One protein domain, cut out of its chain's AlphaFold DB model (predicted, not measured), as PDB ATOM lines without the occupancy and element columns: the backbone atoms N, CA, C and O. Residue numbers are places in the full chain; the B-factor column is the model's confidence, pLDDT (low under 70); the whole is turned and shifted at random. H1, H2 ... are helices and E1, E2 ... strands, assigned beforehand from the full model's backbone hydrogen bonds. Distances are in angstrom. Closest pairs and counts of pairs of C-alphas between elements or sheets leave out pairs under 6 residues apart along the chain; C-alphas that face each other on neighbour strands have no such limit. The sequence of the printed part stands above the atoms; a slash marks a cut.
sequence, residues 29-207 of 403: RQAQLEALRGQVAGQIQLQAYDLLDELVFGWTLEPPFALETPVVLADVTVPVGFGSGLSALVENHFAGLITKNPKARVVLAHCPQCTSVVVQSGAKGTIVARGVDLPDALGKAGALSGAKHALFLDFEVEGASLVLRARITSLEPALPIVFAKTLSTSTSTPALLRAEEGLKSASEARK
ATOM      1  N   ARG A  29     -72.528  -8.570 -25.590       73.06
ATOM      2  CA  ARG A  29     -71.848  -9.491 -24.671       73.06
ATOM      3  C   ARG A  29     -71.266 -10.704 -25.398       73.06
ATOM      4  O   ARG A  29     -70.165 -11.130 -25.065       73.06
ATOM      5  N   GLN A  30     -71.976 -11.259 -26.380       76.62
ATOM      6  CA  GLN A  30     -71.466 -12.345 -27.219       76.62
ATOM      7  C   GLN A  30     -70.252 -11.897 -28.031       76.62
ATOM      8  O   GLN A  30     -69.228 -12.571 -27.976       76.62
ATOM      9  N   ALA A  31     -70.308 -10.726 -28.667       75.62
ATOM     10  CA  ALA A  31     -69.180 -10.165 -29.406       75.62
ATOM     11  C   ALA A  31     -67.950  -9.938 -28.507       75.62
ATOM     12  O   ALA A  31     -66.827 -10.258 -28.891       75.62
ATOM     13  N   GLN A  32     -68.143  -9.450 -27.276       74.81
ATOM     14  CA  GLN A  32     -67.057  -9.314 -26.296       74.81
ATOM     15  C   GLN A  32     -66.469 -10.668 -25.878       74.81
ATOM     16  O   GLN A  32     -65.251 -10.807 -25.771       74.81
ATOM     17  N   LEU A  33     -67.316 -11.677 -25.651       75.06
ATOM     18  CA  LEU A  33     -66.869 -13.031 -25.319       75.06
ATOM     19  C   LEU A  33     -66.121 -13.687 -26.483       75.06
ATOM     20  O   LEU A  33     -65.125 -14.369 -26.256       75.06
ATOM     21  N   GLU A  34     -66.566 -13.477 -27.718       77.31
ATOM     22  CA  GLU A  34     -65.883 -13.950 -28.922       77.31
ATOM     23  C   GLU A  34     -64.533 -13.257 -29.114       77.31
ATOM     24  O   GLU A  34     -63.541 -13.935 -29.378       77.31
ATOM     25  N   ALA A  35     -64.454 -11.945 -28.879       73.56
ATOM     26  CA  ALA A  35     -63.194 -11.208 -28.917       73.56
ATOM     27  C   ALA A  35     -62.197 -11.721 -27.863       73.56
ATOM     28  O   ALA A  35     -61.036 -11.978 -28.184       73.56
ATOM     29  N   LEU A  36     -62.652 -11.938 -26.624       74.56
ATOM     30  CA  LEU A  36     -61.830 -12.517 -25.555       74.56
ATOM     31  C   LEU A  36     -61.377 -13.943 -25.890       74.56
ATOM     32  O   LEU A  36     -60.209 -14.275 -25.705       74.56
ATOM     33  N   ARG A  37     -62.269 -14.779 -26.438       73.12
ATOM     34  CA  ARG A  37     -61.915 -16.126 -26.918       73.12
ATOM     35  C   ARG A  37     -60.862 -16.070 -28.018       73.12
ATOM     36  O   ARG A  37     -59.922 -16.855 -27.975       73.12
ATOM     37  N   GLY A  38     -60.985 -15.133 -28.957       74.81
ATOM     38  CA  GLY A  38     -59.994 -14.909 -30.009       74.81
ATOM     39  C   GLY A  38     -58.628 -14.505 -29.453       74.81
ATOM     40  O   GLY A  38     -57.611 -15.047 -29.877       74.81
ATOM     41  N   GLN A  39     -58.592 -13.616 -28.456       79.50
ATOM     42  CA  GLN A  39     -57.347 -13.211 -27.793       79.50
ATOM     43  C   GLN A  39     -56.679 -14.374 -27.054       79.50
ATOM     44  O   GLN A  39     -55.480 -14.593 -27.217       79.50
ATOM     45  N   VAL A  40     -57.450 -15.148 -26.286       78.88
ATOM     46  CA  VAL A  40     -56.943 -16.326 -25.564       78.88
ATOM     47  C   VAL A  40     -56.455 -17.399 -26.543       78.88
ATOM     48  O   VAL A  40     -55.387 -17.972 -26.337       78.88
ATOM     49  N   ALA A  41     -57.180 -17.631 -27.642       78.00
ATOM     50  CA  ALA A  41     -56.760 -18.551 -28.695       78.00
ATOM     51  C   ALA A  41     -55.449 -18.120 -29.356       78.00
ATOM     52  O   ALA A  41     -54.558 -18.948 -29.525       78.00
ATOM     53  N   GLY A  42     -55.305 -16.829 -29.661       81.19
ATOM     54  CA  GLY A  42     -54.059 -16.279 -30.187       81.19
ATOM     55  C   GLY A  42     -52.894 -16.456 -29.213       81.19
ATOM     56  O   GLY A  42     -51.813 -16.867 -29.619       81.19
ATOM     57  N   GLN A  43     -53.104 -16.218 -27.916       82.69
ATOM     58  CA  GLN A  43     -52.061 -16.416 -26.904       82.69
ATOM     59  C   GLN A  43     -51.630 -17.880 -26.786       82.69
ATOM     60  O   GLN A  43     -50.434 -18.161 -26.774       82.69
ATOM     61  N   ILE A  44     -52.585 -18.811 -26.747       84.69
ATOM     62  CA  ILE A  44     -52.292 -20.247 -26.663       84.69
ATOM     63  C   ILE A  44     -51.592 -20.737 -27.930       84.69
ATOM     64  O   ILE A  44     -50.654 -21.520 -27.831       84.69
ATOM     65  N   GLN A  45     -51.982 -20.238 -29.105       87.12
ATOM     66  CA  GLN A  45     -51.282 -20.530 -30.354       87.12
ATOM     67  C   GLN A  45     -49.814 -20.100 -30.290       87.12
ATOM     68  O   GLN A  45     -48.928 -20.893 -30.597       87.12
ATOM     69  N   LEU A  46     -49.547 -18.864 -29.869       87.00
ATOM     70  CA  LEU A  46     -48.181 -18.351 -29.775       87.00
ATOM     71  C   LEU A  46     -47.351 -19.125 -28.737       87.00
ATOM     72  O   LEU A  46     -46.190 -19.432 -28.982       87.00
ATOM     73  N   GLN A  47     -47.951 -19.501 -27.606       88.00
ATOM     74  CA  GLN A  47     -47.290 -20.336 -26.597       88.00
ATOM     75  C   GLN A  47     -47.027 -21.762 -27.099       88.00
ATOM     76  O   GLN A  47     -45.997 -22.346 -26.768       88.00
ATOM     77  N   ALA A  48     -47.924 -22.326 -27.913       88.94
ATOM     78  CA  ALA A  48     -47.698 -23.616 -28.553       88.94
ATOM     79  C   ALA A  48     -46.505 -23.556 -29.518       88.94
ATOM     80  O   ALA A  48     -45.690 -24.477 -29.533       88.94
ATOM     81  N   TYR A  49     -46.357 -22.456 -30.266       90.44
ATOM     82  CA  TYR A  49     -45.204 -22.240 -31.146       90.44
ATOM     83  C   TYR A  49     -43.898 -22.153 -30.356       90.44
ATOM     84  O   TYR A  49     -42.950 -22.846 -30.701       90.44
ATOM     85  N   ASP A  50     -43.871 -21.426 -29.238       88.50
ATOM     86  CA  ASP A  50     -42.683 -21.354 -28.376       88.50
ATOM     87  C   ASP A  50     -42.219 -22.727 -27.872       88.50
ATOM     88  O   ASP A  50     -41.016 -22.985 -27.773       88.50
ATOM     89  N   LEU A  51     -43.166 -23.607 -27.528       90.69
ATOM     90  CA  LEU A  51     -42.863 -24.965 -27.075       90.69
ATOM     91  C   LEU A  51     -42.306 -25.833 -28.213       90.69
ATOM     92  O   LEU A  51     -41.420 -26.652 -27.971       90.69
ATOM     93  N   LEU A  52     -42.790 -25.650 -29.445       91.75
ATOM     94  CA  LEU A  52     -42.272 -26.347 -30.629       91.75
ATOM     95  C   LEU A  52     -40.889 -25.842 -31.020       91.75
ATOM     96  O   LEU A  52     -40.011 -26.654 -31.302       91.75
ATOM     97  N   ASP A  53     -40.686 -24.527 -30.995       91.12
ATOM     98  CA  ASP A  53     -39.392 -23.900 -31.245       91.12
ATOM     99  C   ASP A  53     -38.349 -24.451 -30.269       91.12
ATOM    100  O   ASP A  53     -37.258 -24.839 -30.683       91.12
ATOM    101  N   GLU A  54     -38.701 -24.561 -28.985       90.81
ATOM    102  CA  GLU A  54     -37.829 -25.130 -27.956       90.81
ATOM    103  C   GLU A  54     -37.563 -26.627 -28.166       90.81
ATOM    104  O   GLU A  54     -36.434 -27.093 -27.991       90.81
ATOM    105  N   LEU A  55     -38.583 -27.393 -28.567       92.81
ATOM    106  CA  LEU A  55     -38.439 -28.814 -28.880       92.81
ATOM    107  C   LEU A  55     -37.463 -29.029 -30.041       92.81
ATOM    108  O   LEU A  55     -36.524 -29.818 -29.919       92.81
ATOM    109  N   VAL A  56     -37.674 -28.323 -31.155       91.69
ATOM    110  CA  VAL A  56     -36.847 -28.446 -32.360       91.69
ATOM    111  C   VAL A  56     -35.447 -27.902 -32.104       91.69
ATOM    112  O   VAL A  56     -34.478 -28.549 -32.494       91.69
ATOM    113  N   PHE A  57     -35.312 -26.786 -31.382       91.25
ATOM    114  CA  PHE A  57     -34.015 -26.289 -30.926       91.25
ATOM    115  C   PHE A  57     -33.263 -27.363 -30.131       91.25
ATOM    116  O   PHE A  57     -32.111 -27.665 -30.446       91.25
ATOM    117  N   GLY A  58     -33.937 -28.019 -29.181       89.94
ATOM    118  CA  GLY A  58     -33.384 -29.157 -28.450       89.94
ATOM    119  C   GLY A  58     -32.887 -30.270 -29.376       89.94
ATOM    120  O   GLY A  58     -31.780 -30.765 -29.184       89.94
ATOM    121  N   TRP A  59     -33.638 -30.607 -30.427       92.75
ATOM    122  CA  TRP A  59     -33.218 -31.593 -31.432       92.75
ATOM    123  C   TRP A  59     -32.047 -31.134 -32.305       92.75
ATOM    124  O   TRP A  59     -31.284 -31.970 -32.778       92.75
ATOM    125  N   THR A  60     -31.855 -29.831 -32.526       89.69
ATOM    126  CA  THR A  60     -30.661 -29.347 -33.244       89.69
ATOM    127  C   THR A  60     -29.370 -29.516 -32.443       89.69
ATOM    128  O   THR A  60     -28.296 -29.610 -33.043       89.69
ATOM    129  N   LEU A  61     -29.468 -29.560 -31.109       89.88
ATOM    130  CA  LEU A  61     -28.348 -29.795 -30.196       89.88
ATOM    131  C   LEU A  61     -28.140 -31.291 -29.941       89.88
ATOM    132  O   LEU A  61     -27.023 -31.793 -30.045       89.88
ATOM    133  N   GLU A  62     -29.225 -31.994 -29.629       91.88
ATOM    134  CA  GLU A  62     -29.250 -33.423 -29.335       91.88
ATOM    135  C   GLU A  62     -30.355 -34.087 -30.174       91.88
ATOM    136  O   GLU A  62     -31.510 -34.183 -29.741       91.88
ATOM    137  N   PRO A  63     -30.037 -34.496 -31.415       91.12
ATOM    138  CA  PRO A  63     -31.040 -35.033 -32.319       91.12
ATOM    139  C   PRO A  63     -31.556 -36.387 -31.818       91.12
ATOM    140  O   PRO A  63     -30.763 -37.214 -31.360       91.12
ATOM    141  N   PRO A  64     -32.865 -36.672 -31.972       89.62
ATOM    142  CA  PRO A  64     -33.453 -37.945 -31.550       89.62
ATOM    143  C   PRO A  64     -32.896 -39.143 -32.335       89.62
ATOM    144  O   PRO A  64     -33.027 -40.283 -31.895       89.62
ATOM    145  N   PHE A  65     -32.261 -38.895 -33.486       91.19
ATOM    146  CA  PHE A  65     -31.680 -39.917 -34.347       91.19
ATOM    147  C   PHE A  65     -30.233 -39.592 -34.735       91.19
ATOM    148  O   PHE A  65     -29.834 -38.438 -34.912       91.19
ATOM    149  N   ALA A  66     -29.428 -40.638 -34.931       87.88
ATOM    150  CA  ALA A  66     -28.044 -40.504 -35.387       87.88
ATOM    151  C   ALA A  66     -27.932 -40.101 -36.872       87.88
ATOM    152  O   ALA A  66     -26.935 -39.509 -37.278       87.88
ATOM    153  N   LEU A  67     -28.951 -40.407 -37.674       90.06
ATOM    154  CA  LEU A  67     -29.028 -40.123 -39.106       90.06
ATOM    155  C   LEU A  67     -30.381 -39.490 -39.422       90.06
ATOM    156  O   LEU A  67     -31.329 -39.644 -38.651       90.06
ATOM    157  N   GLU A  68     -30.470 -38.808 -40.562       88.38
ATOM    158  CA  GLU A  68     -31.741 -38.290 -41.067       88.38
ATOM    159  C   GLU A  68     -32.752 -39.426 -41.205       88.38
ATOM    160  O   GLU A  68     -32.542 -40.386 -41.949       88.38
ATOM    161  N   THR A  69     -33.830 -39.332 -40.432       88.56
ATOM    162  CA  THR A  69     -34.795 -40.416 -40.284       88.56
ATOM    163  C   THR A  69     -36.191 -39.926 -40.666       88.56
ATOM    164  O   THR A  69     -36.642 -38.910 -40.126       88.56
ATOM    165  N   PRO A  70     -36.896 -40.627 -41.577       86.56
ATOM    166  CA  PRO A  70     -38.271 -40.300 -41.920       86.56
ATOM    167  C   PRO A  70     -39.213 -40.642 -40.759       86.56
ATOM    168  O   PRO A  70     -39.246 -41.780 -40.277       86.56
ATOM    169  N   VAL A  71     -39.997 -39.653 -40.334       87.00
ATOM    170  CA  VAL A  71     -40.972 -39.751 -39.246       87.00
ATOM    171  C   VAL A  71     -42.323 -39.258 -39.744       87.00
ATOM    172  O   VAL A  71     -42.430 -38.178 -40.322       87.00
ATOM    173  N   VAL A  72     -43.368 -40.041 -39.511       85.62
ATOM    174  CA  VAL A  72     -44.746 -39.642 -39.811       85.62
ATOM    175  C   VAL A  72     -45.272 -38.775 -38.675       85.62
ATOM    176  O   VAL A  72     -45.234 -39.200 -37.524       85.62
ATOM    177  N   LEU A  73     -45.793 -37.585 -38.983       83.81
ATOM    178  CA  LEU A  73     -46.576 -36.820 -38.011       83.81
ATOM    179  C   LEU A  73     -47.937 -37.504 -37.856       83.81
ATOM    180  O   LEU A  73     -48.767 -37.449 -38.762       83.81
ATOM    181  N   ALA A  74     -48.104 -38.237 -36.758       77.75
ATOM    182  CA  ALA A  74     -49.252 -39.103 -36.547       77.75
ATOM    183  C   ALA A  74     -50.441 -38.333 -35.968       77.75
ATOM    184  O   ALA A  74     -51.518 -38.362 -36.550       77.75
ATOM    185  N   ASP A  75     -50.255 -37.622 -34.859       81.06
ATOM    186  CA  ASP A  75     -51.319 -36.789 -34.296       81.06
ATOM    187  C   ASP A  75     -50.758 -35.505 -33.695       81.06
ATOM    188  O   ASP A  75     -49.654 -35.485 -33.134       81.06
ATOM    189  N   VAL A  76     -51.562 -34.453 -33.810       84.06
ATOM    190  CA  VAL A  76     -51.381 -33.173 -33.137       84.06
ATOM    191  C   VAL A  76     -52.660 -32.879 -32.370       84.06
ATOM    192  O   VAL A  76     -53.668 -32.448 -32.938       84.06
ATOM    193  N   THR A  77     -52.625 -33.121 -31.065       83.88
ATOM    194  CA  THR A  77     -53.739 -32.815 -30.170       83.88
ATOM    195  C   THR A  77     -53.568 -31.420 -29.594       83.88
ATOM    196  O   THR A  77     -52.478 -31.010 -29.202       83.88
ATOM    197  N   VAL A  78     -54.664 -30.666 -29.573       84.81
ATOM    198  CA  VAL A  78     -54.724 -29.314 -29.011       84.81
ATOM    199  C   VAL A  78     -55.686 -29.284 -27.826       84.81
ATOM    200  O   VAL A  78     -56.580 -30.136 -27.761       84.81
ATOM    201  N   PRO A  79     -55.559 -28.315 -26.898       82.50
ATOM    202  CA  PRO A  79     -56.388 -28.305 -25.705       82.50
ATOM    203  C   PRO A  79     -57.883 -28.231 -26.039       82.50
ATOM    204  O   PRO A  79     -58.304 -27.630 -27.033       82.50
ATOM    205  N   VAL A  80     -58.705 -28.829 -25.177       71.94
ATOM    206  CA  VAL A  80     -60.160 -28.893 -25.368       71.94
ATOM    207  C   VAL A  80     -60.740 -27.481 -25.498       71.94
ATOM    208  O   VAL A  80     -60.504 -26.617 -24.657       71.94
ATOM    209  N   GLY A  81     -61.522 -27.254 -26.554       68.38
ATOM    210  CA  GLY A  81     -62.094 -25.942 -26.878       68.38
ATOM    211  C   GLY A  81     -61.360 -25.200 -27.996       68.38
ATOM    212  O   GLY A  81     -61.918 -24.249 -28.542       68.38
ATOM    213  N   PHE A  82     -60.178 -25.672 -28.405       71.31
ATOM    214  CA  PHE A  82     -59.517 -25.237 -29.632       71.31
ATOM    215  C   PHE A  82     -59.841 -26.220 -30.760       71.31
ATOM    216  O   PHE A  82     -59.727 -27.432 -30.609       71.31
ATOM    217  N   GLY A  83     -60.348 -25.698 -31.877       71.44
ATOM    218  CA  GLY A  83     -60.757 -26.519 -33.017       71.44
ATOM    219  C   GLY A  83     -59.576 -27.019 -33.853       71.44
ATOM    220  O   GLY A  83     -58.424 -26.654 -33.623       71.44
ATOM    221  N   SER A  84     -59.889 -27.770 -34.913       75.31
ATOM    222  CA  SER A  84     -58.922 -28.276 -35.906       75.31
ATOM    223  C   SER A  84     -58.105 -27.188 -36.618       75.31
ATOM    224  O   SER A  84     -57.074 -27.472 -37.220       75.31
ATOM    225  N   GLY A  85     -58.538 -25.925 -36.549       78.75
ATOM    226  CA  GLY A  85     -57.749 -24.798 -37.039       78.75
ATOM    227  C   GLY A  85     -56.437 -24.621 -36.270       78.75
ATOM    228  O   GLY A  85     -55.407 -24.369 -36.887       78.75
ATOM    229  N   LEU A  86     -56.446 -24.801 -34.941       81.44
ATOM    230  CA  LEU A  86     -55.228 -24.670 -34.139       81.44
ATOM    231  C   LEU A  86     -54.269 -25.839 -34.387       81.44
ATOM    232  O   LEU A  86     -53.069 -25.609 -34.509       81.44
ATOM    233  N   SER A  87     -54.785 -27.066 -34.513       82.50
ATOM    234  CA  SER A  87     -53.945 -28.228 -34.825       82.50
ATOM    235  C   SER A  87     -53.262 -28.056 -36.183       82.50
ATOM    236  O   SER A  87     -52.054 -28.231 -36.274       82.50
ATOM    237  N   ALA A  88     -53.984 -27.580 -37.204       81.75
ATOM    238  CA  ALA A  88     -53.410 -27.301 -38.521       81.75
ATOM    239  C   ALA A  88     -52.334 -26.197 -38.485       81.75
ATOM    240  O   ALA A  88     -51.318 -26.287 -39.172       81.75
ATOM    241  N   LEU A  89     -52.534 -25.143 -37.690       86.06
ATOM    242  CA  LEU A  89     -51.545 -24.073 -37.515       86.06
ATOM    243  C   LEU A  89     -50.260 -24.592 -36.855       86.06
ATOM    244  O   LEU A  89     -49.164 -24.305 -37.332       86.06
ATOM    245  N   VAL A  90     -50.406 -25.403 -35.809       88.19
ATOM    246  CA  VAL A  90     -49.300 -26.074 -35.117       88.19
ATOM    247  C   VAL A  90     -48.556 -27.042 -36.040       88.19
ATOM    248  O   VAL A  90     -47.328 -27.007 -36.092       88.19
ATOM    249  N   GLU A  91     -49.278 -27.867 -36.799       87.31
ATOM    250  CA  GLU A  91     -48.707 -28.786 -37.790       87.31
ATOM    251  C   GLU A  91     -47.878 -28.040 -38.841       87.31
ATOM    252  O   GLU A  91     -46.742 -28.423 -39.120       87.31
ATOM    253  N   ASN A  92     -48.422 -26.951 -39.390       87.56
ATOM    254  CA  ASN A  92     -47.744 -26.143 -40.402       87.56
ATOM    255  C   ASN A  92     -46.485 -25.467 -39.849       87.56
ATOM    256  O   ASN A  92     -45.442 -25.503 -40.503       87.56
ATOM    257  N   HIS A  93     -46.567 -24.884 -38.647       89.94
ATOM    258  CA  HIS A  93     -45.413 -24.277 -37.974       89.94
ATOM    259  C   HIS A  93     -44.313 -25.313 -37.737       89.94
ATOM    260  O   HIS A  93     -43.163 -25.120 -38.125       89.94
ATOM    261  N   PHE A  94     -44.682 -26.475 -37.194       90.50
ATOM    262  CA  PHE A  94     -43.748 -27.571 -36.964       90.50
ATOM    263  C   PHE A  94     -43.103 -28.082 -38.262       90.50
ATOM    264  O   PHE A  94     -41.892 -28.306 -38.306       90.50
ATOM    265  N   ALA A  95     -43.871 -28.214 -39.346       87.75
ATOM    266  CA  ALA A  95     -43.331 -28.597 -40.647       87.75
ATOM    267  C   ALA A  95     -42.321 -27.570 -41.191       87.75
ATOM    268  O   ALA A  95     -41.271 -27.958 -41.716       87.75
ATOM    269  N   GLY A  96     -42.601 -26.274 -41.019       88.19
ATOM    270  CA  GLY A  96     -41.676 -25.187 -41.345       88.19
ATOM    271  C   GLY A  96     -40.368 -25.284 -40.558       88.19
ATOM    272  O   GLY A  96     -39.287 -25.297 -41.155       88.19
ATOM    273  N   LEU A  97     -40.468 -25.465 -39.236       89.38
ATOM    274  CA  LEU A  97     -39.318 -25.617 -38.341       89.38
ATOM    275  C   LEU A  97     -38.404 -26.771 -38.752       89.38
ATOM    276  O   LEU A  97     -37.198 -26.573 -38.886       89.38
ATOM    277  N   ILE A  98     -38.963 -27.964 -38.976       90.25
ATOM    278  CA  ILE A  98     -38.180 -29.154 -39.333       90.25
ATOM    279  C   ILE A  98     -37.498 -28.987 -40.692       90.25
ATOM    280  O   ILE A  98     -36.323 -29.320 -40.835       90.25
ATOM    281  N   THR A  99     -38.196 -28.405 -41.669       88.31
ATOM    282  CA  THR A  99     -37.643 -28.171 -43.012       88.31
ATOM    283  C   THR A  99     -36.469 -27.191 -42.983       88.31
ATOM    284  O   THR A  99     -35.476 -27.386 -43.685       88.31
ATOM    285  N   LYS A 100     -36.555 -26.142 -42.157       89.69
ATOM    286  CA  LYS A 100     -35.502 -25.121 -42.031       89.69
ATOM    287  C   LYS A 100     -34.353 -25.531 -41.107       89.69
ATOM    288  O   LYS A 100     -33.288 -24.925 -41.172       89.69
ATOM    289  N   ASN A 101     -34.531 -26.570 -40.290       89.50
ATOM    290  CA  ASN A 101     -33.545 -27.022 -39.308       89.50
ATOM    291  C   ASN A 101     -33.128 -28.490 -39.540       89.50
ATOM    292  O   ASN A 101     -33.387 -29.349 -38.692       89.50
ATOM    293  N   PRO A 102     -32.392 -28.801 -40.630       87.44
ATOM    294  CA  PRO A 102     -32.002 -30.177 -40.975       87.44
ATOM    295  C   PRO A 102     -31.115 -30.849 -39.912       87.44
ATOM    296  O   PRO A 102     -31.061 -32.074 -39.812       87.44
ATOM    297  N   LYS A 103     -30.463 -30.058 -39.046       89.12
ATOM    298  CA  LYS A 103     -29.685 -30.559 -37.900       89.12
ATOM    299  C   LYS A 103     -30.517 -31.379 -36.910       89.12
ATOM    300  O   LYS A 103     -29.938 -32.210 -36.220       89.12
ATOM    301  N   ALA A 104     -31.840 -31.195 -36.873       88.88
ATOM    302  CA  ALA A 104     -32.736 -32.008 -36.055       88.88
ATOM    303  C   ALA A 104     -32.794 -33.485 -36.498       88.88
ATOM    304  O   ALA A 104     -33.262 -34.325 -35.735       88.88
ATOM    305  N   ARG A 105     -32.316 -33.821 -37.713       90.06
ATOM    306  CA  ARG A 105     -32.272 -35.186 -38.288       90.06
ATOM    307  C   ARG A 105     -33.624 -35.909 -38.342       90.06
ATOM    308  O   ARG A 105     -33.681 -37.133 -38.459       90.06
ATOM    309  N   VAL A 106     -34.710 -35.152 -38.303       88.81
ATOM    310  CA  VAL A 106     -36.076 -35.633 -38.502       88.81
ATOM    311  C   VAL A 106     -36.537 -35.130 -39.860       88.81
ATOM    312  O   VAL A 106     -36.420 -33.944 -40.143       88.81
ATOM    313  N   VAL A 107     -37.061 -36.020 -40.698       88.50
ATOM    314  CA  VAL A 107     -37.671 -35.657 -41.983       88.50
ATOM    315  C   VAL A 107     -39.133 -36.066 -41.933       88.50
ATOM    316  O   VAL A 107     -39.439 -37.222 -41.649       88.50
ATOM    317  N   LEU A 108     -40.048 -35.134 -42.190       86.62
ATOM    318  CA  LEU A 108     -41.473 -35.447 -42.148       86.62
ATOM    319  C   LEU A 108     -41.876 -36.265 -43.372       86.62
ATOM    320  O   LEU A 108     -41.756 -35.819 -44.511       86.62
ATOM    321  N   ALA A 109     -42.371 -37.472 -43.117       81.25
ATOM    322  CA  ALA A 109     -42.944 -38.337 -44.128       81.25
ATOM    323  C   ALA A 109     -44.458 -38.107 -44.193       81.25
ATOM    324  O   ALA A 109     -45.164 -38.188 -43.185       81.25
ATOM    325  N   HIS A 110     -44.965 -37.820 -45.390       72.50
ATOM    326  CA  HIS A 110     -46.394 -37.631 -45.588       72.50
ATOM    327  C   HIS A 110     -47.142 -38.964 -45.457       72.50
ATOM    328  O   HIS A 110     -46.801 -39.952 -46.108       72.50
ATOM    329  N   CYS A 111     -48.196 -38.974 -44.642       69.88
ATOM    330  CA  CYS A 111     -49.069 -40.121 -44.441       69.88
ATOM    331  C   CYS A 111     -50.528 -39.744 -44.762       69.88
ATOM    332  O   CYS A 111     -51.219 -39.182 -43.909       69.88
ATOM    333  N   PRO A 112     -51.045 -40.099 -45.952       65.44
ATOM    334  CA  PRO A 112     -52.429 -39.802 -46.343       65.44
ATOM    335  C   PRO A 112     -53.481 -40.467 -45.440       65.44
ATOM    336  O   PRO A 112     -54.609 -39.996 -45.305       65.44
ATOM    337  N   GLN A 113     -53.125 -41.596 -44.819       64.50
ATOM    338  CA  GLN A 113     -54.015 -42.325 -43.913       64.50
ATOM    339  C   GLN A 113     -54.078 -41.703 -42.515       64.50
ATOM    340  O   GLN A 113     -55.063 -41.888 -41.813       64.50
ATOM    341  N   CYS A 114     -53.063 -40.936 -42.119       63.62
ATOM    342  CA  CYS A 114     -52.959 -40.372 -40.779       63.62
ATOM    343  C   CYS A 114     -53.881 -39.160 -40.598       63.62
ATOM    344  O   CYS A 114     -54.442 -38.954 -39.528       63.62
ATOM    345  N   THR A 115     -54.125 -38.415 -41.677       60.84
ATOM    346  CA  THR A 115     -55.015 -37.245 -41.694       60.84
ATOM    347  C   THR A 115     -56.460 -37.579 -42.073       60.84
ATOM    348  O   THR A 115     -57.329 -36.710 -41.997       60.84
ATOM    349  N   SER A 116     -56.757 -38.822 -42.476       60.47
ATOM    350  CA  SER A 116     -58.106 -39.228 -42.881       60.47
ATOM    351  C   SER A 116     -58.893 -39.866 -41.735       60.47
ATOM    352  O   SER A 116     -58.372 -40.619 -40.910       60.47
ATOM    353  N   VAL A 117     -60.194 -39.561 -41.699       61.16
ATOM    354  CA  VAL A 117     -61.157 -40.286 -40.865       61.16
ATOM    355  C   VAL A 117     -61.398 -41.639 -41.520       61.16
ATOM    356  O   VAL A 117     -61.920 -41.721 -42.633       61.16
ATOM    357  N   VAL A 118     -61.004 -42.702 -40.829       60.84
ATOM    358  CA  VAL A 118     -61.184 -44.077 -41.275       60.84
ATOM    359  C   VAL A 118     -62.437 -44.633 -40.613       60.84
ATOM    360  O   VAL A 118     -62.575 -44.659 -39.389       60.84
ATOM    361  N   VAL A 119     -63.368 -45.088 -41.449       60.47
ATOM    362  CA  VAL A 119     -64.561 -45.806 -41.004       60.47
ATOM    363  C   VAL A 119     -64.312 -47.289 -41.222       60.47
ATOM    364  O   VAL A 119     -64.295 -47.761 -42.358       60.47
ATOM    365  N   GLN A 120     -64.113 -48.031 -40.137       61.22
ATOM    366  CA  GLN A 120     -63.972 -49.480 -40.189       61.22
ATOM    367  C   GLN A 120     -65.259 -50.121 -39.679       61.22
ATOM    368  O   GLN A 120     -65.585 -50.051 -38.496       61.22
ATOM    369  N   SER A 121     -66.006 -50.750 -40.584       55.12
ATOM    370  CA  SER A 121     -67.194 -51.527 -40.232       55.12
ATOM    371  C   SER A 121     -66.815 -53.002 -40.118       55.12
ATOM    372  O   SER A 121     -66.281 -53.585 -41.062       55.12
ATOM    373  N   GLY A 122     -67.035 -53.598 -38.945       71.75
ATOM    374  CA  GLY A 122     -66.780 -55.014 -38.681       71.75
ATOM    375  C   GLY A 122     -67.912 -55.662 -37.883       71.75
ATOM    376  O   GLY A 122     -68.842 -54.996 -37.438       71.75
ATOM    377  N   ALA A 123     -67.815 -56.973 -37.641       65.25
ATOM    378  CA  ALA A 123     -68.846 -57.743 -36.930       65.25
ATOM    379  C   ALA A 123     -69.129 -57.255 -35.492       65.25
ATOM    380  O   ALA A 123     -70.170 -57.574 -34.927       65.25
ATOM    381  N   LYS A 124     -68.207 -56.485 -34.896       66.81
ATOM    382  CA  LYS A 124     -68.326 -55.901 -33.549       66.81
ATOM    383  C   LYS A 124     -68.853 -54.458 -33.544       66.81
ATOM    384  O   LYS A 124     -68.985 -53.878 -32.472       66.81
ATOM    385  N   GLY A 125     -69.147 -53.887 -34.713       63.31
ATOM    386  CA  GLY A 125     -69.637 -52.519 -34.876       63.31
ATOM    387  C   GLY A 125     -68.822 -51.702 -35.878       63.31
ATOM    388  O   GLY A 125     -67.803 -52.152 -36.407       63.31
ATOM    389  N   THR A 126     -69.299 -50.486 -36.136       64.12
ATOM    390  CA  THR A 126     -68.601 -49.490 -36.952       64.12
ATOM    391  C   THR A 126     -67.798 -48.577 -36.041       64.12
ATOM    392  O   THR A 126     -68.369 -47.902 -35.187       64.12
ATOM    393  N   ILE A 127     -66.485 -48.549 -36.233       60.84
ATOM    394  CA  ILE A 127     -65.580 -47.629 -35.549       60.84
ATOM    395  C   ILE A 127     -65.267 -46.495 -36.522       60.84
ATOM    396  O   ILE A 127     -64.813 -46.735 -37.642       60.84
ATOM    397  N   VAL A 128     -65.541 -45.265 -36.094       58.19
ATOM    398  CA  VAL A 128     -65.126 -44.041 -36.782       58.19
ATOM    399  C   VAL A 128     -63.975 -43.468 -35.969       58.19
ATOM    400  O   VAL A 128     -64.186 -43.027 -34.842       58.19
ATOM    401  N   ALA A 129     -62.766 -43.529 -36.511       59.16
ATOM    402  CA  ALA A 129     -61.559 -43.051 -35.843       59.16
ATOM    403  C   ALA A 129     -60.641 -42.360 -36.856       59.16
ATOM    404  O   ALA A 129     -60.827 -42.508 -38.066       59.16
ATOM    405  N   ARG A 130     -59.645 -41.599 -36.398       59.59
ATOM    406  CA  ARG A 130     -58.577 -41.158 -37.304       59.59
ATOM    407  C   ARG A 130     -57.666 -42.353 -37.575       59.59
ATOM    408  O   ARG A 130     -57.502 -43.217 -36.715       59.59
ATOM    409  N   GLY A 131     -57.077 -42.438 -38.769       56.66
ATOM    410  CA  GLY A 131     -56.225 -43.582 -39.134       56.66
ATOM    411  C   GLY A 131     -55.024 -43.796 -38.201       56.66
ATOM    412  O   GLY A 131     -54.463 -44.886 -38.170       56.66
ATOM    413  N   VAL A 132     -54.667 -42.794 -37.398       63.22
ATOM    414  CA  VAL A 132     -53.606 -42.859 -36.382       63.22
ATOM    415  C   VAL A 132     -54.008 -43.500 -35.059       63.22
ATOM    416  O   VAL A 132     -53.143 -44.003 -34.347       63.22
ATOM    417  N   ASP A 133     -55.305 -43.557 -34.760       58.59
ATOM    418  CA  ASP A 133     -55.842 -44.180 -33.543       58.59
ATOM    419  C   ASP A 133     -55.942 -45.712 -33.676       58.59
ATOM    420  O   ASP A 133     -56.242 -46.422 -32.714       58.59
ATOM    421  N   LEU A 134     -55.701 -46.237 -34.882       66.44
ATOM    422  CA  LEU A 134     -55.733 -47.658 -35.206       66.44
ATOM    423  C   LEU A 134     -54.294 -48.171 -35.409       66.44
ATOM    424  O   LEU A 134     -53.687 -47.869 -36.440       66.44
ATOM    425  N   PRO A 135     -53.751 -49.001 -34.495       64.38
ATOM    426  CA  PRO A 135     -52.384 -49.528 -34.587       64.38
ATOM    427  C   PRO A 135     -52.086 -50.212 -35.929       64.38
ATOM    428  O   PRO A 135     -51.036 -49.999 -36.535       64.38
ATOM    429  N   ASP A 136     -53.057 -50.975 -36.438       66.06
ATOM    430  CA  ASP A 136     -52.955 -51.692 -37.712       66.06
ATOM    431  C   ASP A 136     -52.920 -50.751 -38.927       66.06
ATOM    432  O   ASP A 136     -52.326 -51.082 -39.956       66.06
ATOM    433  N   ALA A 137     -53.573 -49.589 -38.839       65.12
ATOM    434  CA  ALA A 137     -53.555 -48.579 -39.893       65.12
ATOM    435  C   ALA A 137     -52.268 -47.748 -39.835       65.12
ATOM    436  O   ALA A 137     -51.675 -47.488 -40.879       65.12
ATOM    437  N   LEU A 138     -51.767 -47.439 -38.635       64.44
ATOM    438  CA  LEU A 138     -50.485 -46.761 -38.425       64.44
ATOM    439  C   LEU A 138     -49.298 -47.601 -38.949       64.44
ATOM    440  O   LEU A 138     -48.406 -47.078 -39.616       64.44
ATOM    441  N   GLY A 139     -49.317 -48.921 -38.731       65.50
ATOM    442  CA  GLY A 139     -48.313 -49.839 -39.285       65.50
ATOM    443  C   GLY A 139     -48.339 -49.909 -40.821       65.50
ATOM    444  O   GLY A 139     -47.292 -49.894 -41.471       65.50
ATOM    445  N   LYS A 140     -49.534 -49.910 -41.430       66.25
ATOM    446  CA  LYS A 140     -49.698 -49.848 -42.898       66.25
ATOM    447  C   LYS A 140     -49.259 -48.500 -43.469       66.25
ATOM    448  O   LYS A 140     -48.631 -48.459 -44.525       66.25
ATOM    449  N   ALA A 141     -49.537 -47.413 -42.756       61.84
ATOM    450  CA  ALA A 141     -49.084 -46.071 -43.086       61.84
ATOM    451  C   ALA A 141     -47.552 -45.944 -43.078       61.84
ATOM    452  O   ALA A 141     -46.987 -45.349 -43.998       61.84
ATOM    453  N   GLY A 142     -46.870 -46.545 -42.097       62.22
ATOM    454  CA  GLY A 142     -45.406 -46.637 -42.077       62.22
ATOM    455  C   GLY A 142     -44.850 -47.360 -43.303       62.22
ATOM    456  O   GLY A 142     -43.954 -46.857 -43.980       62.22
ATOM    457  N   ALA A 143     -45.454 -48.494 -43.668       65.06
ATOM    458  CA  ALA A 143     -45.056 -49.256 -44.851       65.06
ATOM    459  C   ALA A 143     -45.248 -48.480 -46.172       65.06
ATOM    460  O   ALA A 143     -44.426 -48.606 -47.076       65.06
ATOM    461  N   LEU A 144     -46.307 -47.667 -46.283       66.50
ATOM    462  CA  LEU A 144     -46.604 -46.862 -47.479       66.50
ATOM    463  C   LEU A 144     -45.740 -45.599 -47.596       66.50
ATOM    464  O   LEU A 144     -45.421 -45.177 -48.703       66.50
ATOM    465  N   SER A 145     -45.377 -44.992 -46.465       65.38
ATOM    466  CA  SER A 145     -44.572 -43.761 -46.407       65.38
ATOM    467  C   SER A 145     -43.061 -44.020 -46.348       65.38
ATOM    468  O   SER A 145     -42.272 -43.087 -46.479       65.38
ATOM    469  N   GLY A 146     -42.645 -45.272 -46.130       71.62
ATOM    470  CA  GLY A 146     -41.246 -45.645 -45.895       71.62
ATOM    471  C   GLY A 146     -40.721 -45.240 -44.511       71.62
ATOM    472  O   GLY A 146     -39.546 -45.466 -44.211       71.62
ATOM    473  N   ALA A 147     -41.569 -44.660 -43.658       79.38
ATOM    474  CA  ALA A 147     -41.212 -44.258 -42.309       79.38
ATOM    475  C   ALA A 147     -41.314 -45.432 -41.332       79.38
ATOM    476  O   ALA A 147     -42.267 -46.209 -41.349       79.38
ATOM    477  N   LYS A 148     -40.339 -45.524 -40.427       82.44
ATOM    478  CA  LYS A 148     -40.327 -46.520 -39.342       82.44
ATOM    479  C   LYS A 148     -40.801 -45.952 -38.008       82.44
ATOM    480  O   LYS A 148     -40.927 -46.699 -37.046       82.44
ATOM    481  N   HIS A 149     -41.057 -44.649 -37.946       87.56
ATOM    482  CA  HIS A 149     -41.389 -43.946 -36.715       87.56
ATOM    483  C   HIS A 149     -42.591 -43.023 -36.905       87.56
ATOM    484  O   HIS A 149     -42.793 -42.466 -37.986       87.56
ATOM    485  N   ALA A 150     -43.350 -42.837 -35.831       85.12
ATOM    486  CA  ALA A 150     -44.473 -41.912 -35.740       85.12
ATOM    487  C   ALA A 150     -44.244 -40.909 -34.606       85.12
ATOM    488  O   ALA A 150     -43.856 -41.302 -33.508       85.12
ATOM    489  N   LEU A 151     -44.488 -39.628 -34.873       88.44
ATOM    490  CA  LEU A 151     -44.421 -38.529 -33.918       88.44
ATOM    491  C   LEU A 151     -45.832 -38.130 -33.487       88.44
ATOM    492  O   LEU A 151     -46.698 -37.897 -34.326       88.44
ATOM    493  N   PHE A 152     -46.021 -37.989 -32.182       88.19
ATOM    494  CA  PHE A 152     -47.225 -37.429 -31.582       88.19
ATOM    495  C   PHE A 152     -46.846 -36.163 -30.823       88.19
ATOM    496  O   PHE A 152     -45.883 -36.176 -30.046       88.19
ATOM    497  N   LEU A 153     -47.605 -35.095 -31.048       90.50
ATOM    498  CA  LEU A 153     -47.477 -33.822 -30.351       90.50
ATOM    499  C   LEU A 153     -48.777 -33.563 -29.598       90.50
ATOM    500  O   LEU A 153     -49.818 -33.380 -30.220       90.50
ATOM    501  N   ASP A 154     -48.708 -33.567 -28.273       90.31
ATOM    502  CA  ASP A 154     -49.882 -33.397 -27.426       90.31
ATOM    503  C   ASP A 154     -49.792 -32.131 -26.586       90.31
ATOM    504  O   ASP A 154     -48.876 -31.984 -25.775       90.31
ATOM    505  N   PHE A 155     -50.726 -31.209 -26.822       89.62
ATOM    506  CA  PHE A 155     -50.844 -29.955 -26.096       89.62
ATOM    507  C   PHE A 155     -52.015 -30.015 -25.118       89.62
ATOM    508  O   PHE A 155     -53.183 -30.007 -25.515       89.62
ATOM    509  N   GLU A 156     -51.700 -29.972 -23.826       87.88
ATOM    510  CA  GLU A 156     -52.681 -29.947 -22.742       87.88
ATOM    511  C   GLU A 156     -52.538 -28.671 -21.904       87.88
ATOM    512  O   GLU A 156     -51.439 -28.158 -21.684       87.88
ATOM    513  N   VAL A 157     -53.665 -28.141 -21.421       84.31
ATOM    514  CA  VAL A 157     -53.670 -27.052 -20.433       84.31
ATOM    515  C   VAL A 157     -53.802 -27.673 -19.049       84.31
ATOM    516  O   VAL A 157     -54.863 -28.175 -18.680       84.31
ATOM    517  N   GLU A 158     -52.724 -27.614 -18.274       85.88
ATOM    518  CA  GLU A 158     -52.652 -28.119 -16.905       85.88
ATOM    519  C   GLU A 158     -52.598 -26.939 -15.927       85.88
ATOM    520  O   GLU A 158     -51.547 -26.354 -15.644       85.88
ATOM    521  N   GLY A 159     -53.767 -26.543 -15.419       83.62
ATOM    522  CA  GLY A 159     -53.895 -25.399 -14.517       83.62
ATOM    523  C   GLY A 159     -53.482 -24.086 -15.189       83.62
ATOM    524  O   GLY A 159     -54.170 -23.600 -16.082       83.62
ATOM    525  N   ALA A 160     -52.369 -23.499 -14.739       82.69
ATOM    526  CA  ALA A 160     -51.822 -22.237 -15.258       82.69
ATOM    527  C   ALA A 160     -50.665 -22.436 -16.258       82.69
ATOM    528  O   ALA A 160     -49.884 -21.510 -16.501       82.69
ATOM    529  N   SER A 161     -50.514 -23.649 -16.795       86.12
ATOM    530  CA  SER A 161     -49.446 -23.992 -17.734       86.12
ATOM    531  C   SER A 161     -50.001 -24.648 -18.989       86.12
ATOM    532  O   SER A 161     -50.941 -25.439 -18.925       86.12
ATOM    533  N   LEU A 162     -49.389 -24.327 -20.125       89.00
ATOM    534  CA  LEU A 162     -49.524 -25.087 -21.357       89.00
ATOM    535  C   LEU A 162     -48.384 -26.106 -21.402       89.00
ATOM    536  O   LEU A 162     -47.216 -25.740 -21.246       89.00
ATOM    537  N   VAL A 163     -48.726 -27.375 -21.590       91.38
ATOM    538  CA  VAL A 163     -47.795 -28.504 -21.585       91.38
ATOM    539  C   VAL A 163     -47.773 -29.130 -22.974       91.38
ATOM    540  O   VAL A 163     -48.818 -29.491 -23.501       91.38
ATOM    541  N   LEU A 164     -46.579 -29.269 -23.549       92.75
ATOM    542  CA  LEU A 164     -46.320 -30.037 -24.764       92.75
ATOM    543  C   LEU A 164     -45.689 -31.374 -24.381       92.75
ATOM    544  O   LEU A 164     -44.604 -31.411 -23.799       92.75
ATOM    545  N   ARG A 165     -46.326 -32.478 -24.761       93.12
ATOM    546  CA  ARG A 165     -45.766 -33.828 -24.699       93.12
ATOM    547  C   ARG A 165     -45.479 -34.303 -26.118       93.12
ATOM    548  O   ARG A 165     -46.382 -34.642 -26.875       93.12
ATOM    549  N   ALA A 166     -44.203 -34.332 -26.476       92.56
ATOM    550  CA  ALA A 166     -43.738 -34.883 -27.738       92.56
ATOM    551  C   ALA A 166     -43.249 -36.315 -27.519       92.56
ATOM    552  O   ALA A 166     -42.404 -36.561 -26.656       92.56
ATOM    553  N   ARG A 167     -43.745 -37.267 -28.310       91.19
ATOM    554  CA  ARG A 167     -43.270 -38.658 -28.282       91.19
ATOM    555  C   ARG A 167     -43.072 -39.201 -29.686       91.19
ATOM    556  O   ARG A 167     -43.908 -38.980 -30.557       91.19
ATOM    557  N   ILE A 168     -41.995 -39.947 -29.886       89.56
ATOM    558  CA  ILE A 168     -41.732 -40.684 -31.118       89.56
ATOM    559  C   ILE A 168     -41.786 -42.173 -30.803       89.56
ATOM    560  O   ILE A 168     -41.050 -42.656 -29.941       89.56
ATOM    561  N   THR A 169     -42.641 -42.904 -31.506       86.88
ATOM    562  CA  THR A 169     -42.802 -44.355 -31.365       86.88
ATOM    563  C   THR A 169     -42.301 -45.071 -32.611       86.88
ATOM    564  O   THR A 169     -42.522 -44.597 -33.726       86.88
ATOM    565  N   SER A 170     -41.657 -46.226 -32.450       85.19
ATOM    566  CA  SER A 170     -41.371 -47.122 -33.576       85.19
ATOM    567  C   SER A 170     -42.668 -47.768 -34.064       85.19
ATOM    568  O   SER A 170     -43.496 -48.165 -33.250       85.19
ATOM    569  N   LEU A 171     -42.839 -47.905 -35.378       77.75
ATOM    570  CA  LEU A 171     -43.987 -48.553 -36.028       77.75
ATOM    571  C   LEU A 171     -43.860 -50.086 -36.062       77.75
ATOM    572  O   LEU A 171     -44.311 -50.754 -36.990       77.75
ATOM    573  N   GLU A 172     -43.227 -50.648 -35.037       76.31
ATOM    574  CA  GLU A 172     -43.160 -52.085 -34.789       76.31
ATOM    575  C   GLU A 172     -44.414 -52.555 -34.028       76.31
ATOM    576  O   GLU A 172     -45.055 -51.745 -33.360       76.31
ATOM    577  N   PRO A 173     -44.769 -53.855 -34.048       66.56
ATOM    578  CA  PRO A 173     -45.991 -54.359 -33.405       66.56
ATOM    579  C   PRO A 173     -46.123 -54.033 -31.908       66.56
ATOM    580  O   PRO A 173     -47.233 -53.956 -31.392       66.56
ATOM    581  N   ALA A 174     -44.999 -53.846 -31.207       67.56
ATOM    582  CA  ALA A 174     -44.966 -53.473 -29.793       67.56
ATOM    583  C   ALA A 174     -45.044 -51.950 -29.543       67.56
ATOM    584  O   ALA A 174     -45.093 -51.535 -28.388       67.56
ATOM    585  N   LEU A 175     -45.021 -51.132 -30.605       74.88
ATOM    586  CA  LEU A 175     -45.033 -49.664 -30.598       74.88
ATOM    587  C   LEU A 175     -44.137 -49.015 -29.518       74.88
ATOM    588  O   LEU A 175     -44.609 -48.169 -28.752       74.88
ATOM    589  N   PRO A 176     -42.845 -49.391 -29.410       83.25
ATOM    590  CA  PRO A 176     -41.985 -48.864 -28.361       83.25
ATOM    591  C   PRO A 176     -41.732 -47.363 -28.549       83.25
ATOM    592  O   PRO A 176     -41.537 -46.881 -29.669       83.25
ATOM    593  N   ILE A 177     -41.697 -46.625 -27.439       86.75
ATOM    594  CA  ILE A 177     -41.324 -45.206 -27.416       86.75
ATOM    595  C   ILE A 177     -39.802 -45.106 -27.562       86.75
ATOM    596  O   ILE A 177     -39.060 -45.601 -26.719       86.75
ATOM    597  N   VAL A 178     -39.350 -44.459 -28.634       87.56
ATOM    598  CA  VAL A 178     -37.929 -44.234 -28.949       87.56
ATOM    599  C   VAL A 178     -37.454 -42.898 -28.382       87.56
ATOM    600  O   VAL A 178     -36.306 -42.758 -27.977       87.56
ATOM    601  N   PHE A 179     -38.353 -41.917 -28.319       90.56
ATOM    602  CA  PHE A 179     -38.078 -40.604 -27.756       90.56
ATOM    603  C   PHE A 179     -39.326 -40.069 -27.062       90.56
ATOM    604  O   PHE A 179     -40.435 -40.215 -27.576       90.56
ATOM    605  N   ALA A 180     -39.146 -39.412 -25.924       91.00
ATOM    606  CA  ALA A 180     -40.200 -38.660 -25.266       91.00
ATOM    607  C   ALA A 180     -39.613 -37.411 -24.613       91.00
ATOM    608  O   ALA A 180     -38.560 -37.466 -23.975       91.00
ATOM    609  N   LYS A 181     -40.312 -36.287 -24.756       92.75
ATOM    610  CA  LYS A 181     -39.969 -35.028 -24.106       92.75
ATOM    611  C   LYS A 181     -41.240 -34.305 -23.706       92.75
ATOM    612  O   LYS A 181     -42.177 -34.192 -24.492       92.75
ATOM    613  N   THR A 182     -41.234 -33.783 -22.491       92.69
ATOM    614  CA  THR A 182     -42.290 -32.913 -21.989       92.69
ATOM    615  C   THR A 182     -41.706 -31.531 -21.753       92.69
ATOM    616  O   THR A 182     -40.679 -31.395 -21.089       92.69
ATOM    617  N   LEU A 183     -42.351 -30.519 -22.318       91.06
ATOM    618  CA  LEU A 183     -42.031 -29.109 -22.148       91.06
ATOM    619  C   LEU A 183     -43.264 -28.406 -21.591       91.06
ATOM    620  O   LEU A 183     -44.391 -28.815 -21.857       91.06
ATOM    621  N   SER A 184     -43.063 -27.357 -20.806       90.44
ATOM    622  CA  SER A 184     -44.174 -26.567 -20.281       90.44
ATOM    623  C   SER A 184     -43.811 -25.094 -20.239       90.44
ATOM    624  O   SER A 184     -42.648 -24.730 -20.061       90.44
ATOM    625  N   THR A 185     -44.820 -24.249 -20.415       86.81
ATOM    626  CA  THR A 185     -44.712 -22.801 -20.255       86.81
ATOM    627  C   THR A 185     -45.913 -22.298 -19.469       86.81
ATOM    628  O   THR A 185     -47.024 -22.809 -19.620       86.81
ATOM    629  N   SER A 186     -45.705 -21.310 -18.597       83.75
ATOM    630  CA  SER A 186     -46.832 -20.699 -17.890       83.75
ATOM    631  C   SER A 186     -47.646 -19.859 -18.863       83.75
ATOM    632  O   SER A 186     -47.073 -19.049 -19.592       83.75
ATOM    633  N   THR A 187     -48.973 -19.959 -18.788       70.75
ATOM    634  CA  THR A 187     -49.895 -19.154 -19.601       70.75
ATOM    635  C   THR A 187     -49.772 -17.649 -19.344       70.75
ATOM    636  O   THR A 187     -50.179 -16.849 -20.182       70.75
ATOM    637  N   SER A 188     -49.164 -17.256 -18.219       68.88
ATOM    638  CA  SER A 188     -48.840 -15.865 -17.871       68.88
ATOM    639  C   SER A 188     -47.550 -15.337 -18.513       68.88
ATOM    640  O   SER A 188     -47.270 -14.139 -18.442       68.88
ATOM    641  N   THR A 189     -46.751 -16.211 -19.132       67.25
ATOM    642  CA  THR A 189     -45.506 -15.816 -19.797       67.25
ATOM    643  C   THR A 189     -45.838 -15.251 -21.177       67.25
ATOM    644  O   THR A 189     -46.573 -15.899 -21.932       67.25
ATOM    645  N   PRO A 190     -45.319 -14.063 -21.538       67.81
ATOM    646  CA  PRO A 190     -45.482 -13.542 -22.886       67.81
ATOM    647  C   PRO A 190     -44.806 -14.485 -23.883       67.81
ATOM    648  O   PRO A 190     -43.672 -14.907 -23.656       67.81
ATOM    649  N   ALA A 191     -45.507 -14.804 -24.969       68.94
ATOM    650  CA  ALA A 191     -44.954 -15.643 -26.021       68.94
ATOM    651  C   ALA A 191     -43.862 -14.896 -26.803       68.94
ATOM    652  O   ALA A 191     -43.999 -13.702 -27.093       68.94
ATOM    653  N   LEU A 192     -42.780 -15.592 -27.138       72.94
ATOM    654  CA  LEU A 192     -41.588 -15.043 -27.773       72.94
ATOM    655  C   LEU A 192     -41.482 -15.552 -29.208       72.94
ATOM    656  O   LEU A 192     -40.788 -16.526 -29.475       72.94
ATOM    657  N   LEU A 193     -42.104 -14.839 -30.148       64.81
ATOM    658  CA  LEU A 193     -42.005 -15.160 -31.573       64.81
ATOM    659  C   LEU A 193     -40.544 -15.140 -32.051       64.81
ATOM    660  O   LEU A 193     -39.920 -14.077 -32.127       64.81
ATOM    661  N   ARG A 194     -40.010 -16.317 -32.396       72.38
ATOM    662  CA  ARG A 194     -38.669 -16.493 -32.969       72.38
ATOM    663  C   ARG A 194     -38.774 -16.685 -34.479       72.38
ATOM    664  O   ARG A 194     -39.766 -17.184 -35.001       72.38
ATOM    665  N   ALA A 195     -37.732 -16.279 -35.195       72.69
ATOM    666  CA  ALA A 195     -37.609 -16.625 -36.603       72.69
ATOM    667  C   ALA A 195     -37.165 -18.090 -36.725       72.69
ATOM    668  O   ALA A 195     -36.185 -18.493 -36.100       72.69
ATOM    669  N   GLU A 196     -37.841 -18.861 -37.575       72.38
ATOM    670  CA  GLU A 196     -37.584 -20.298 -37.774       72.38
ATOM    671  C   GLU A 196     -36.140 -20.615 -38.232       72.38
ATOM    672  O   GLU A 196     -35.653 -21.725 -38.031       72.38
ATOM    673  N   GLU A 197     -35.447 -19.645 -38.842       69.81
ATOM    674  CA  GLU A 197     -34.070 -19.758 -39.359       69.81
ATOM    675  C   GLU A 197     -32.990 -19.527 -38.284       69.81
ATOM    676  O   GLU A 197     -31.817 -19.827 -38.497       69.81
ATOM    677  N   GLY A 198     -33.377 -18.978 -37.128       71.56
ATOM    678  CA  GLY A 198     -32.478 -18.552 -36.058       71.56
ATOM    679  C   GLY A 198     -32.982 -18.987 -34.691       71.56
ATOM    680  O   GLY A 198     -33.112 -18.152 -33.794       71.56
ATOM    681  N   LEU A 199     -33.295 -20.279 -34.548       79.62
ATOM    682  CA  LEU A 199     -33.764 -20.846 -33.287       79.62
ATOM    683  C   LEU A 199     -32.732 -20.629 -32.172       79.62
ATOM    684  O   LEU A 199     -31.554 -20.960 -32.306       79.62
ATOM    685  N   LYS A 200     -33.213 -20.089 -31.054       81.88
ATOM    686  CA  LYS A 200     -32.489 -19.932 -29.788       81.88
ATOM    687  C   LYS A 200     -33.312 -20.560 -28.677       81.88
ATOM    688  O   LYS A 200     -34.523 -20.731 -28.847       81.88
ATOM    689  N   SER A 201     -32.688 -20.833 -27.533       83.06
ATOM    690  CA  SER A 201     -33.435 -21.307 -26.367       83.06
ATOM    691  C   SER A 201     -34.423 -20.245 -25.871       83.06
ATOM    692  O   SER A 201     -34.188 -19.037 -25.983       83.06
ATOM    693  N   ALA A 202     -35.514 -20.686 -25.250       78.00
ATOM    694  CA  ALA A 202     -36.519 -19.816 -24.647       78.00
ATOM    695  C   ALA A 202     -35.898 -18.917 -23.571       78.00
ATOM    696  O   ALA A 202     -36.299 -17.766 -23.401       78.00
ATOM    697  N   SER A 203     -34.887 -19.429 -22.865       77.62
ATOM    698  CA  SER A 203     -34.153 -18.682 -21.845       77.62
ATOM    699  C   SER A 203     -33.340 -17.525 -22.433       77.62
ATOM    700  O   SER A 203     -33.389 -16.414 -21.905       77.62
ATOM    701  N   GLU A 204     -32.656 -17.748 -23.558       80.69
ATOM    702  CA  GLU A 204     -31.878 -16.722 -24.254       80.69
ATOM    703  C   GLU A 204     -32.793 -15.692 -24.908       80.69
ATOM    704  O   GLU A 204     -32.578 -14.497 -24.738       80.69
ATOM    705  N   ALA A 205     -33.863 -16.135 -25.574       74.94
ATOM    706  CA  ALA A 205     -34.854 -15.234 -26.153       74.94
ATOM    707  C   ALA A 205     -35.507 -14.352 -25.075       74.94
ATOM    708  O   ALA A 205     -35.705 -13.155 -25.272       74.94
ATOM    709  N   ARG A 206     -35.793 -14.919 -23.893       75.12
ATOM    710  CA  ARG A 206     -36.325 -14.162 -22.756       75.12
ATOM    711  C   ARG A 206     -35.312 -13.164 -22.219       75.12
ATOM    712  O   ARG A 206     -35.700 -12.057 -21.861       75.12
ATOM    713  N   LYS A 207     -34.036 -13.538 -22.166       76.62
ATOM    714  CA  LYS A 207     -32.964 -12.627 -21.772       76.62
ATOM    715  C   LYS A 207     -32.844 -11.466 -22.760       76.62
ATOM    716  O   LYS A 207     -32.848 -10.329 -22.319       76.62
TER     717      LYS A 207
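This is residues 29 to 207 of the 403 residues of an uncharacterized protein of Myxococcales bacterium (UniProt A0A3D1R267). A twisted, curled sheet of five strands has two helices side by side on one face, the long H1 and the shorter H2, and the short H3 over part of the other face. The first residues of H1, 29 to 36, stick out at one end, and the tip of the separate hairpin E3 and E4, residues 121 to 126, sticks out elsewhere, while the small H4 ends the printed part near H1. The printed part has 179 residues with four named helices and seven named strands, in the order H1 E1 H2 E2 E3 E4 H3 E5 E6 E7 H4, and its class is mixed, helices and strands. The large sheet runs E2 E1 E5 E6 E7 and is mixed, parallel from E2 to E5 and antiparallel from E5 to E7. The whole is compact, with a radius of gyration of the C-alphas of 17.4 A, and flat in outline, spanning 51 by 47 by 24 A.

Start with the large sheet at its edge strand E2, residues 106 to 109, and go on to E1, residues 69 to 77, which is 22.8 A long. Next find C-alpha 149 at (-41.389, -43.946, -36.715), where E5 begins; it runs to residue 158 over 27.7 A. E6, residues 161 to 170, is 29.2 A long, and E7, residues 177 to 186, is 26.9 A long. H1 begins at C-alpha 29, (-71.848, -9.491, -24.671), and runs 48.3 A to residue 61. H2 covers residues 84 to 100 over 24.4 A, and H3 covers residues 135 to 145 over 15.3 A. E3, residues 117 to 122, and E4, residues 125 to 130, make the small sheet. H4, residues 202 to 207, ends at C-alpha 207, (-32.964, -12.627, -21.772).

In the sheet, E2 and E1 are parallel neighbours, with N 71 and O 107 2.8 A apart, within hydrogen-bond range. E1 and E5 are parallel at 30 degrees, with N 74 and O 151 at 2.8 A. E5, E6 and E7 form a meander, each strand the antiparallel neighbour of the one before; look for N 152 and O 167 at 2.8 A, then N 164 and O 183 at 2.8 A. H1 and H2 are on the same face and H3 on the opposite face, three layers with the sheet between helices. H1 comes closest to E7 at the C-alphas of Leu 51 and Leu 183, 6.5 A apart. H1 touches H2 with residues 45 to 56 alone, the closest C-alphas being those of Leu 52 and Phe 94 at 6.6 A, and they run the same way at a shallow tilt of 27 degrees. H2 has a height over the sheet of 8.7 A; it lies over E1 and only just over E2, where 3 of its C-alphas fall, and runs along the strands, at 20 degrees to E1 on the local plane. E1, H2 and E2 form a strand-helix-strand unit, two parallel neighbour strands with a helix between them in the chain, and its crossover is right-handed. H3 has a height over the sheet of 8.9 A, lies over E5 and runs slantwise, at 44 degrees to it on the local plane. In the hairpin E3 and E4, N 120 and O 127 are 2.9 A apart; E3 is apart from E2. H4 is not on the sheet and is close to H1 but not clearly touching, the C-alphas of Glu 54 and Ala 202 being 6.4 A apart. In H1, H2, H3 and H4 every O i to N i+4 pair is within hydrogen-bond range.

The two C-alphas farthest apart are those of Ala 123 and Lys 207, at 59.6 A. The printed part has no cut, and the link from E7 to H4, residues 187 to 201, is long. The mean pLDDT of the printed part is 79.3, and low values under 70 include residues 111 to 121 and 123 to 145.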